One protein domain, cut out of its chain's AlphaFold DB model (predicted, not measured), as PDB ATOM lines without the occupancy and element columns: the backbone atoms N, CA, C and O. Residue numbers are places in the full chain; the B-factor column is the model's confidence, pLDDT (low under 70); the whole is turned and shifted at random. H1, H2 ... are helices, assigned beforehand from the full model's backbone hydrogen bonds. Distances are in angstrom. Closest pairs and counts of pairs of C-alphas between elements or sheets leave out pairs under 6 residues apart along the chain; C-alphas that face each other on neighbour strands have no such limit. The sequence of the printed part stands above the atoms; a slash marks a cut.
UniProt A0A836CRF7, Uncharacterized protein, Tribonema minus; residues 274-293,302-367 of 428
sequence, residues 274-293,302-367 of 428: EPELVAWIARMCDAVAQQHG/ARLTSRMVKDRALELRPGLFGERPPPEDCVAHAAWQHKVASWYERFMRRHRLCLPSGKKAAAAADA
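What this domain is: This is residues 274 to 293 and 302 to 367 of the 428 residues of an uncharacterized protein of Tribonema minus (UniProt A0A836CRF7). Four helices make a loose, elongated frame: the short H2 sits in the middle, H3, the longest, crosses it about at a right angle on one side, and the first part of H1 meets it on another. H4 is an arm away from these three and touches no helix, with residues 357 to 363 sticking out, while a long loop, residues 317 to 329, leads from H2 to H3. The printed part has 86 residues with four named helices, in the order H1, H2, H3, H4, and no named strand; the class is all helix. It is loose, with a radius of gyration of the C-alphas of 15.4 A, and spans 46 by 27 by 22 A.

How they stand to each other: The longest helix is H3, residues 330 to 350. It touches H2, residues 306 to 316, with residues 340 to 344 alone. Their closest C-alphas are those of Lys 310 and Tyr 344, 7.1 A apart, and their lines are about perpendicular at 88 degrees. H2 also touches H1, residues 274 to 292, of which residues 277 to 281 alone touch H2. The closest C-alphas of H1 and H2 are those of Leu 277 and Ala 313, 6.8 A apart. H1 and H2 run opposite ways at a steep tilt of 49 degrees. H1 and H3 are apart, but only just: their closest C-alphas are 8.0 A from each other. H4, residues 358 to 367, is apart from H1, H2 and H3. In H1, H2, H3 and H4 every backbone O of residue i and N of residue i+4 inside the helix are within hydrogen-bond range.

Where its parts are: H3 has 21 residues and is 29.9 A from first to last C-alpha, beginning at C-alpha 330 (177.141, 57.249, 340.187). H2 has 11 residues and measures 15.6 A between its first and last C-alphas. H1 has 19 residues and a length of 27.1 A, beginning at C-alpha 274 (155.783, 60.707, 360.008). H4 has 10 residues and a length of 14.0 A, ending at C-alpha 367 (172.026, 87.347, 371.624).

The domain as a whole: The two C-alphas farthest apart are those of Glu 328 and Ala 367, at 47.3 A. Residues 294 to 301 are cut out and not printed, and C-alphas 293 and 302 are 13.2 A apart across the cut, which falls in the link from H1 to H2. The link from H2 to H3 is long, with 13 residues, and that from H3 to H4 is short, with 7. Residues 326 to 331, of which 330 and 331 belong to H3, stand free. The mean pLDDT of the printed part is 77.0; it is under 70 in residues 288 to 293, 302 to 304 and 354 to 365.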
ATOM      1  N   GLU A 274     155.540  59.339 359.546       82.88
ATOM      2  CA  GLU A 274     155.783  60.707 360.008       82.88
ATOM      3  C   GLU A 274     155.468  60.935 361.498       82.88
ATOM      4  O   GLU A 274     156.331  61.512 362.164       82.88
ATOM      5  N   PRO A 275     154.320  60.502 362.062       82.12
ATOM      6  CA  PRO A 275     154.034  60.731 363.480       82.12
ATOM      7  C   PRO A 275     155.027  60.009 364.403       82.12
ATOM      8  O   PRO A 275     155.504  60.599 365.373       82.12
ATOM      9  N   GLU A 276     155.396  58.769 364.076       83.31
ATOM     10  CA  GLU A 276     156.353  57.991 364.866       83.31
ATOM     11  C   GLU A 276     157.759  58.603 364.813       83.31
ATOM     12  O   GLU A 276     158.434  58.735 365.839       83.31
ATOM     13  N   LEU A 277     158.183  59.055 363.629       84.38
ATOM     14  CA  LEU A 277     159.478  59.702 363.450       84.38
ATOM     15  C   LEU A 277     159.549  61.042 364.195       84.38
ATOM     16  O   LEU A 277     160.566  61.336 364.821       84.38
ATOM     17  N   VAL A 278     158.476  61.841 364.179       84.56
ATOM     18  CA  VAL A 278     158.392  63.093 364.952       84.56
ATOM     19  C   VAL A 278     158.473  62.810 366.453       84.56
ATOM     20  O   VAL A 278     159.263  63.453 367.146       84.56
ATOM     21  N   ALA A 279     157.727  61.820 366.951       83.06
ATOM     22  CA  ALA A 279     157.756  61.428 368.360       83.06
ATOM     23  C   ALA A 279     159.137  60.903 368.794       83.06
ATOM     24  O   ALA A 279     159.590  61.160 369.910       83.06
ATOM     25  N   TRP A 280     159.836  60.176 367.920       84.94
ATOM     26  CA  TRP A 280     161.213  59.747 368.169       84.94
ATOM     27  C   TRP A 280     162.189  60.934 368.228       84.94
ATOM     28  O   TRP A 280     162.989  61.010 369.160       84.94
ATOM     29  N   ILE A 281     162.091  61.892 367.298       83.44
ATOM     30  CA  ILE A 281     162.942  63.096 367.302       83.44
ATOM     31  C   ILE A 281     162.710  63.927 368.567       83.44
ATOM     32  O   ILE A 281     163.683  64.364 369.176       83.44
ATOM     33  N   ALA A 282     161.454  64.115 368.980       79.25
ATOM     34  CA  ALA A 282     161.121  64.841 370.205       79.25
ATOM     35  C   ALA A 282     161.770  64.190 371.439       79.25
ATOM     36  O   ALA A 282     162.517  64.854 372.150       79.25
ATOM     37  N   ARG A 283     161.615  62.867 371.608       80.94
ATOM     38  CA  ARG A 283     162.242  62.115 372.712       80.94
ATOM     39  C   ARG A 283     163.767  62.219 372.721       80.94
ATOM     40  O   ARG A 283     164.365  62.341 373.784       80.94
ATOM     41  N   MET A 284     164.402  62.190 371.548       77.06
ATOM     42  CA  MET A 284     165.852  62.371 371.434       77.06
ATOM     43  C   MET A 284     166.282  63.786 371.838       77.06
ATOM     44  O   MET A 284     167.279  63.940 372.540       77.06
ATOM     45  N   CYS A 285     165.539  64.813 371.423       72.81
ATOM     46  CA  CYS A 285     165.795  66.192 371.838       72.81
ATOM     47  C   CYS A 285     165.630  66.369 373.355       72.81
ATOM     48  O   CYS A 285     166.479  67.006 373.979       72.81
ATOM     49  N   ASP A 286     164.598  65.765 373.948       74.06
ATOM     50  CA  ASP A 286     164.337  65.831 375.389       74.06
ATOM     51  C   ASP A 286     165.412  65.094 376.198       74.06
ATOM     52  O   ASP A 286     165.916  65.632 377.181       74.06
ATOM     53  N   ALA A 287     165.837  63.905 375.760       70.12
ATOM     54  CA  ALA A 287     166.921  63.157 376.402       70.12
ATOM     55  C   ALA A 287     168.246  63.937 376.379       70.12
ATOM     56  O   ALA A 287     168.966  63.980 377.377       70.12
ATOM     57  N   VAL A 288     168.548  64.607 375.262       64.81
ATOM     58  CA  VAL A 288     169.721  65.485 375.144       64.81
ATOM     59  C   VAL A 288     169.585  66.704 376.065       64.81
ATOM     60  O   VAL A 288     170.543  67.061 376.749       64.81
ATOM     61  N   ALA A 289     168.403  67.323 376.140       62.16
ATOM     62  CA  ALA A 289     168.152  68.441 377.050       62.16
ATOM     63  C   ALA A 289     168.316  68.032 378.526       62.16
ATOM     64  O   ALA A 289     168.926  68.771 379.298       62.16
ATOM     65  N   GLN A 290     167.852  66.839 378.907       67.88
ATOM     66  CA  GLN A 290     168.002  66.295 380.261       67.88
ATOM     67  C   GLN A 290     169.461  65.960 380.603       67.88
ATOM     68  O   GLN A 290     169.911  66.265 381.704       67.88
ATOM     69  N   GLN A 291     170.231  65.407 379.658       65.19
ATOM     70  CA  GLN A 291     171.663  65.134 379.853       65.19
ATOM     71  C   GLN A 291     172.498  66.416 380.009       65.19
ATOM     72  O   GLN A 291     173.477  66.427 380.755       65.19
ATOM     73  N   HIS A 292     172.114  67.505 379.337       58.94
ATOM     74  CA  HIS A 292     172.811  68.793 379.428       58.94
ATOM     75  C   HIS A 292     172.258  69.735 380.508       58.94
ATOM     76  O   HIS A 292     172.924  70.709 380.857       58.94
ATOM     77  N   GLY A 293     171.105  69.417 381.106       50.91
ATOM     78  CA  GLY A 293     170.522  70.145 382.237       50.91
ATOM     79  C   GLY A 293     171.379  70.147 383.511       50.91
ATOM     80  O   GLY A 293     171.128  70.951 384.402       50.91
ATOM     81  N   ALA A 302     175.350  67.387 370.690       50.94
ATOM     82  CA  ALA A 302     174.970  65.990 370.474       50.94
ATOM     83  C   ALA A 302     173.884  65.974 369.379       50.94
ATOM     84  O   ALA A 302     172.679  65.940 369.611       50.94
ATOM     85  N   ARG A 303     174.362  66.228 368.159       64.31
ATOM     86  CA  ARG A 303     173.608  66.657 366.988       64.31
ATOM     87  C   ARG A 303     172.807  65.478 366.482       64.31
ATOM     88  O   ARG A 303     173.389  64.545 365.938       64.31
ATOM     89  N   LEU A 304     171.488  65.569 366.568       68.50
ATOM     90  CA  LEU A 304     170.591  64.769 365.748       68.50
ATOM     91  C   LEU A 304     170.975  65.006 364.276       68.50
ATOM     92  O   LEU A 304     170.651  66.039 363.683       68.50
ATOM     93  N   THR A 305     171.803  64.121 363.718       80.25
ATOM     94  CA  THR A 305     172.356  64.329 362.379       80.25
ATOM     95  C   THR A 305     171.291  64.010 361.344       80.25
ATOM     96  O   THR A 305     170.432  63.149 361.547       80.25
ATOM     97  N   SER A 306     171.375  64.648 360.175       83.44
ATOM     98  CA  SER A 306     170.499  64.296 359.055       83.44
ATOM     99  C   SER A 306     170.584  62.813 358.696       83.44
ATOM    100  O   SER A 306     169.623  62.262 358.180       83.44
ATOM    101  N   ARG A 307     171.738  62.174 358.942       83.94
ATOM    102  CA  ARG A 307     171.945  60.745 358.709       83.94
ATOM    103  C   ARG A 307     171.103  59.901 359.664       83.94
ATOM    104  O   ARG A 307     170.342  59.081 359.182       83.94
ATOM    105  N   MET A 308     171.136  60.182 360.967       83.69
ATOM    106  CA  MET A 308     170.344  59.441 361.960       83.69
ATOM    107  C   MET A 308     168.842  59.465 361.658       83.69
ATOM    108  O   MET A 308     168.179  58.440 361.756       83.69
ATOM    109  N   VAL A 309     168.304  60.617 361.242       84.62
ATOM    110  CA  VAL A 309     166.877  60.725 360.882       84.62
ATOM    111  C   VAL A 309     166.546  59.909 359.632       84.62
ATOM    112  O   VAL A 309     165.490  59.290 359.565       84.62
ATOM    113  N   LYS A 310     167.441  59.905 358.637       86.19
ATOM    114  CA  LYS A 310     167.266  59.119 357.406       86.19
ATOM    115  C   LYS A 310     167.351  57.620 357.685       86.19
ATOM    116  O   LYS A 310     166.516  56.881 357.178       86.19
ATOM    117  N   ASP A 311     168.322  57.206 358.494       85.56
ATOM    118  CA  ASP A 311     168.528  55.810 358.875       85.56
ATOM    119  C   ASP A 311     167.313  55.310 359.674       85.56
ATOM    120  O   ASP A 311     166.717  54.302 359.304       85.56
ATOM    121  N   ARG A 312     166.822  56.089 360.651       86.56
ATOM    122  CA  ARG A 312     165.603  55.741 361.399       86.56
ATOM    123  C   ARG A 312     164.356  55.674 360.514       86.56
ATOM    124  O   ARG A 312     163.527  54.792 360.695       86.56
ATOM    125  N   ALA A 313     164.209  56.577 359.546       85.19
ATOM    126  CA  ALA A 313     163.088  56.525 358.606       85.19
ATOM    127  C   ALA A 313     163.116  55.262 357.726       85.19
ATOM    128  O   ALA A 313     162.062  54.722 357.399       85.19
ATOM    129  N   LEU A 314     164.311  54.785 357.363       84.31
ATOM    130  CA  LEU A 314     164.504  53.534 356.627       84.31
ATOM    131  C   LEU A 314     164.283  52.292 357.497       84.31
ATOM    132  O   LEU A 314     163.783  51.298 356.981       84.31
ATOM    133  N   GLU A 315     164.615  52.348 358.789       85.19
ATOM    134  CA  GLU A 315     164.276  51.291 359.754       85.19
ATOM    135  C   GLU A 315     162.761  51.148 359.920       85.19
ATOM    136  O   GLU A 315     162.246  50.035 359.900       85.19
ATOM    137  N   LEU A 316     162.047  52.273 360.056       83.62
ATOM    138  CA  LEU A 316     160.588  52.275 360.201       83.62
ATOM    139  C   LEU A 316     159.881  51.806 358.927       83.62
ATOM    140  O   LEU A 316     158.854  51.136 358.997       83.62
ATOM    141  N   ARG A 317     160.424  52.154 357.756       82.12
ATOM    142  CA  ARG A 317     159.883  51.707 356.473       82.12
ATOM    143  C   ARG A 317     160.996  51.365 355.487       82.12
ATOM    144  O   ARG A 317     161.439  52.233 354.718       82.12
ATOM    145  N   PRO A 318     161.410  50.087 355.445       83.44
ATOM    146  CA  PRO A 318     162.290  49.592 354.400       83.44
ATOM    147  C   PRO A 318     161.686  49.900 353.025       83.44
ATOM    148  O   PRO A 318     160.491  49.723 352.797       83.44
ATOM    149  N   GLY A 319     162.493  50.432 352.108       82.31
ATOM    150  CA  GLY A 319     162.027  50.792 350.765       82.31
ATOM    151  C   GLY A 319     161.317  52.148 350.647       82.31
ATOM    152  O   GLY A 319     160.878  52.486 349.549       82.31
ATOM    153  N   LEU A 320     161.273  52.982 351.698       82.25
ATOM    154  CA  LEU A 320     160.683  54.334 351.644       82.25
ATOM    155  C   LEU A 320     161.185  55.183 350.456       82.25
ATOM    156  O   LEU A 320     160.441  55.969 349.865       82.25
ATOM    157  N   PHE A 321     162.458  55.024 350.087       84.06
ATOM    158  CA  PHE A 321     163.074  55.746 348.971       84.06
ATOM    159  C   PHE A 321     163.226  54.907 347.696       84.06
ATOM    160  O   PHE A 321     163.706  55.443 346.690       84.06
ATOM    161  N   GLY A 322     162.743  53.664 347.699       84.88
ATOM    162  CA  GLY A 322     163.126  52.613 346.758       84.88
ATOM    163  C   GLY A 322     164.444  51.946 347.157       84.88
ATOM    164  O   GLY A 322     165.088  52.358 348.131       84.88
ATOM    165  N   GLU A 323     164.845  50.928 346.400       85.00
ATOM    166  CA  GLU A 323     166.139  50.270 346.581       85.00
ATOM    167  C   GLU A 323     167.282  51.275 346.423       85.00
ATOM    168  O   GLU A 323     167.251  52.167 345.570       85.00
ATOM    169  N   ARG A 324     168.288  51.156 347.293       85.69
ATOM    170  CA  ARG A 324     169.492  51.974 347.197       85.69
ATOM    171  C   ARG A 324     170.302  51.460 346.005       85.69
ATOM    172  O   ARG A 324     170.775  50.327 346.074       85.69
ATOM    173  N   PRO A 325     170.510  52.269 344.955       86.69
ATOM    174  CA  PRO A 325     171.289  51.829 343.812       86.69
ATOM    175  C   PRO A 325     172.760  51.616 344.209       86.69
ATOM    176  O   PRO A 325     173.260  52.319 345.111       86.69
ATOM    177  N   PRO A 326     173.442  50.668 343.537       86.50
ATOM    178  CA  PRO A 326     174.856  50.386 343.741       86.50
ATOM    179  C   PRO A 326     175.695  51.669 343.609       86.50
ATOM    180  O   PRO A 326     175.395  52.504 342.750       86.50
ATOM    181  N   PRO A 327     176.711  51.883 344.466       84.62
ATOM    182  CA  PRO A 327     177.557  53.078 344.401       84.62
ATOM    183  C   PRO A 327     178.326  53.201 343.077       84.62
ATOM    184  O   PRO A 327     178.752  54.301 342.732       84.62
ATOM    185  N   GLU A 328     178.485  52.101 342.342       89.56
ATOM    186  CA  GLU A 328     179.101  52.047 341.018       89.56
ATOM    187  C   GLU A 328     178.268  52.795 339.961       89.56
ATOM    188  O   GLU A 328     178.830  53.370 339.028       89.56
ATOM    189  N   ASP A 329     176.942  52.861 340.129       89.00
ATOM    190  CA  ASP A 329     176.067  53.682 339.290       89.00
ATOM    191  C   ASP A 329     175.953  55.098 339.873       89.00
ATOM    192  O   ASP A 329     174.970  55.481 340.517       89.00
ATOM    193  N   CYS A 330     177.002  55.893 339.652       86.94
ATOM    194  CA  CYS A 330     177.141  57.249 340.187       86.94
ATOM    195  C   CYS A 330     175.915  58.145 339.925       86.94
ATOM    196  O   CYS A 330     175.580  58.985 340.765       86.94
ATOM    197  N   VAL A 331     175.242  57.987 338.779       87.50
ATOM    198  CA  VAL A 331     174.106  58.837 338.384       87.50
ATOM    199  C   VAL A 331     172.851  58.440 339.150       87.50
ATOM    200  O   VAL A 331     172.213  59.302 339.769       87.50
ATOM    201  N   ALA A 332     172.518  57.147 339.167       79.25
ATOM    202  CA  ALA A 332     171.386  56.647 339.941       79.25
ATOM    203  C   ALA A 332     171.595  56.897 341.442       79.25
ATOM    204  O   ALA A 332     170.680  57.345 342.142       79.25
ATOM    205  N   HIS A 333     172.821  56.698 341.930       82.75
ATOM    206  CA  HIS A 333     173.194  56.935 343.319       82.75
ATOM    207  C   HIS A 333     173.057  58.404 343.725       82.75
ATOM    208  O   HIS A 333     172.444  58.702 344.756       82.75
ATOM    209  N   ALA A 334     173.538  59.339 342.904       83.62
ATOM    210  CA  ALA A 334     173.367  60.768 343.157       83.62
ATOM    211  C   ALA A 334     171.885  61.185 343.145       83.62
ATOM    212  O   ALA A 334     171.444  61.938 344.021       83.62
ATOM    213  N   ALA A 335     171.093  60.664 342.202       81.25
ATOM    214  CA  ALA A 335     169.656  60.932 342.131       81.25
ATOM    215  C   ALA A 335     168.917  60.417 343.379       81.25
ATOM    216  O   ALA A 335     168.087  61.132 343.954       81.25
ATOM    217  N   TRP A 336     169.261  59.213 343.843       88.44
ATOM    218  CA  TRP A 336     168.726  58.637 345.074       88.44
ATOM    219  C   TRP A 336     169.113  59.472 346.299       88.44
ATOM    220  O   TRP A 336     168.238  59.876 347.068       88.44
ATOM    221  N   GLN A 337     170.390  59.842 346.450       86.56
ATOM    222  CA  GLN A 337     170.838  60.695 347.556       86.56
ATOM    223  C   GLN A 337     170.104  62.044 347.577       86.56
ATOM    224  O   GLN A 337     169.686  62.510 348.643       86.56
ATOM    225  N   HIS A 338     169.898  62.655 346.408       82.69
ATOM    226  CA  HIS A 338     169.151  63.902 346.279       82.69
ATOM    227  C   HIS A 338     167.670  63.728 346.653       82.69
ATOM    228  O   HIS A 338     167.106  64.582 347.345       82.69
ATOM    229  N   LYS A 339     167.034  62.612 346.268       84.75
ATOM    230  CA  LYS A 339     165.659  62.267 346.679       84.75
ATOM    231  C   LYS A 339     165.547  62.177 348.204       84.75
ATOM    232  O   LYS A 339     164.667  62.817 348.785       84.75
ATOM    233  N   VAL A 340     166.472  61.467 348.851       85.38
ATOM    234  CA  VAL A 340     166.531  61.315 350.315       85.38
ATOM    235  C   VAL A 340     166.771  62.662 351.010       85.38
ATOM    236  O   VAL A 340     166.107  62.992 351.993       85.38
ATOM    237  N   ALA A 341     167.701  63.476 350.503       82.38
ATOM    238  CA  ALA A 341     167.982  64.805 351.050       82.38
ATOM    239  C   ALA A 341     166.783  65.758 350.906       82.38
ATOM    240  O   ALA A 341     166.386  66.396 351.882       82.38
ATOM    241  N   SER A 342     166.156  65.797 349.727       85.25
ATOM    242  CA  SER A 342     164.951  66.595 349.479       85.25
ATOM    243  C   SER A 342     163.789  66.160 350.373       85.25
ATOM    244  O   SER A 342     163.006  67.012 350.800       85.25
ATOM    245  N   TRP A 343     163.615  64.860 350.619       88.25
ATOM    246  CA  TRP A 343     162.590  64.381 351.546       88.25
ATOM    247  C   TRP A 343     162.872  64.871 352.967       88.25
ATOM    248  O   TRP A 343     161.996  65.489 353.569       88.25
ATOM    249  N   TYR A 344     164.106  64.696 353.450       86.19
ATOM    250  CA  TYR A 344     164.512  65.116 354.793       86.19
ATOM    251  C   TYR A 344     164.273  66.614 355.015       86.19
ATOM    252  O   TYR A 344     163.665  67.007 356.008       86.19
ATOM    253  N   GLU A 345     164.664  67.465 354.062       81.75
ATOM    254  CA  GLU A 345     164.410  68.904 354.167       81.75
ATOM    255  C   GLU A 345     162.918  69.243 354.248       81.75
ATOM    256  O   GLU A 345     162.520  70.107 355.032       81.75
ATOM    257  N   ARG A 346     162.077  68.588 353.436       82.75
ATOM    258  CA  ARG A 346     160.623  68.813 353.465       82.75
ATOM    259  C   ARG A 346     160.017  68.335 354.775       82.75
ATOM    260  O   ARG A 346     159.181  69.049 355.320       82.75
ATOM    261  N   PHE A 347     160.448  67.175 355.266       85.19
ATOM    262  CA  PHE A 347     160.016  66.603 356.537       85.19
ATOM    263  C   PHE A 347     160.330  67.556 357.700       85.19
ATOM    264  O   PHE A 347     159.415  67.999 358.395       85.19
ATOM    265  N   MET A 348     161.591  67.986 357.828       83.50
ATOM    266  CA  MET A 348     162.016  68.904 358.892       83.50
ATOM    267  C   MET A 348     161.268  70.243 358.836       83.50
ATOM    268  O   MET A 348     160.846  70.764 359.868       83.50
ATOM    269  N   ARG A 349     161.058  70.799 357.631       80.94
ATOM    270  CA  ARG A 349     160.305  72.054 357.456       80.94
ATOM    271  C   ARG A 349     158.822  71.902 357.785       80.94
ATOM    272  O   ARG A 349     158.260  72.803 358.403       80.94
ATOM    273  N   ARG A 350     158.182  70.806 357.360       81.75
ATOM    274  CA  ARG A 350     156.749  70.560 357.589       81.75
ATOM    275  C   ARG A 350     156.440  70.476 359.077       81.75
ATOM    276  O   ARG A 350     155.507  71.127 359.534       81.75
ATOM    277  N   HIS A 351     157.259  69.736 359.814       78.75
ATOM    278  CA  HIS A 351     157.063  69.491 361.243       78.75
ATOM    279  C   HIS A 351     157.701  70.562 362.132       78.75
ATOM    280  O   HIS A 351     157.740  70.414 363.346       78.75
ATOM    281  N   ARG A 352     158.207  71.653 361.535       78.31
ATOM    282  CA  ARG A 352     158.906  72.748 362.233       78.31
ATOM    283  C   ARG A 352     160.040  72.267 363.145       78.31
ATOM    284  O   ARG A 352     160.463  72.996 364.032       78.31
ATOM    285  N   LEU A 353     160.612  71.102 362.853       72.56
ATOM    286  CA  LEU A 353     161.752  70.524 363.570       72.56
ATOM    287  C   LEU A 353     163.072  71.215 363.201       72.56
ATOM    288  O   LEU A 353     164.149  70.698 363.480       72.56
ATOM    289  N   CYS A 354     162.999  72.357 362.507       57.28
ATOM    290  CA  CYS A 354     164.134  73.092 361.983       57.28
ATOM    291  C   CYS A 354     165.197  73.295 363.064       57.28
ATOM    292  O   CYS A 354     165.057  74.150 363.936       57.28
ATOM    293  N   LEU A 355     166.310  72.577 362.900       54.22
ATOM    294  CA  LEU A 355     167.614  72.996 363.387       54.22
ATOM    295  C   LEU A 355     167.769  74.471 362.988       54.22
ATOM    296  O   LEU A 355     167.629  74.773 361.792       54.22
ATOM    297  N   PRO A 356     167.991  75.402 363.932       47.53
ATOM    298  CA  PRO A 356     168.221  76.786 363.569       47.53
ATOM    299  C   PRO A 356     169.355  76.785 362.546       47.53
ATOM    300  O   PRO A 356     170.417  76.203 362.781       47.53
ATOM    301  N   SER A 357     169.100  77.341 361.356       49.47
ATOM    302  CA  SER A 357     170.137  77.442 360.330       49.47
ATOM    303  C   SER A 357     171.366  78.057 360.990       49.47
ATOM    304  O   SER A 357     171.205  78.941 361.829       49.47
ATOM    305  N   GLY A 358     172.579  77.595 360.675       50.72
ATOM    306  CA  GLY A 358     173.784  77.989 361.425       50.72
ATOM    307  C   GLY A 358     173.921  79.504 361.660       50.72
ATOM    308  O   GLY A 358     174.445  79.908 362.686       50.72
ATOM    309  N   LYS A 359     173.349  80.334 360.776       53.19
ATOM    310  CA  LYS A 359     173.241  81.793 360.933       53.19
ATOM    311  C   LYS A 359     172.226  82.254 361.992       53.19
ATOM    312  O   LYS A 359     172.530  83.166 362.744       53.19
ATOM    313  N   LYS A 360     171.035  81.645 362.071       54.53
ATOM    314  CA  LYS A 360     170.050  81.933 363.132       54.53
ATOM    315  C   LYS A 360     170.457  81.333 364.476       54.53
ATOM    316  O   LYS A 360     170.168  81.930 365.501       54.53
ATOM    317  N   ALA A 361     171.132  80.185 364.467       55.94
ATOM    318  CA  ALA A 361     171.674  79.570 365.675       55.94
ATOM    319  C   ALA A 361     172.803  80.419 366.271       55.94
ATOM    320  O   ALA A 361     172.815  80.644 367.472       55.94
ATOM    321  N   ALA A 362     173.712  80.913 365.419       58.62
ATOM    322  CA  ALA A 362     174.763  81.843 365.823       58.62
ATOM    323  C   ALA A 362     174.162  83.146 366.362       58.62
ATOM    324  O   ALA A 362     174.438  83.494 367.493       58.62
ATOM    325  N   ALA A 363     173.222  83.769 365.640       65.00
ATOM    326  CA  ALA A 363     172.567  84.989 366.114       65.00
ATOM    327  C   ALA A 363     171.815  84.808 367.449       65.00
ATOM    328  O   ALA A 363     171.799  85.718 368.270       65.00
ATOM    329  N   ALA A 364     171.197  83.646 367.684       64.56
ATOM    330  CA  ALA A 364     170.547  83.345 368.960       64.56
ATOM    331  C   ALA A 364     171.561  83.101 370.092       64.56
ATOM    332  O   ALA A 364     171.318  83.523 371.217       64.56
ATOM    333  N   ALA A 365     172.694  82.453 369.799       69.50
ATOM    334  CA  ALA A 365     173.780  82.268 370.760       69.50
ATOM    335  C   ALA A 365     174.474  83.598 371.101       69.50
ATOM    336  O   ALA A 365     174.714  83.863 372.273       69.50
ATOM    337  N   ASP A 366     174.708  84.454 370.104       75.25
ATOM    338  CA  ASP A 366     175.284  85.790 370.278       75.25
ATOM    339  C   ASP A 366     174.339  86.688 371.093       75.25
ATOM    340  O   ASP A 366     174.776  87.385 372.005       75.25
ATOM    341  N   ALA A 367     173.025  86.625 370.835       73.19
ATOM    342  CA  ALA A 367     172.026  87.347 371.624       73.19
ATOM    343  C   ALA A 367     171.954  86.851 373.080       73.19
ATOM    344  O   ALA A 367     171.823  87.661 373.998       73.19
TER     345      ALA A 367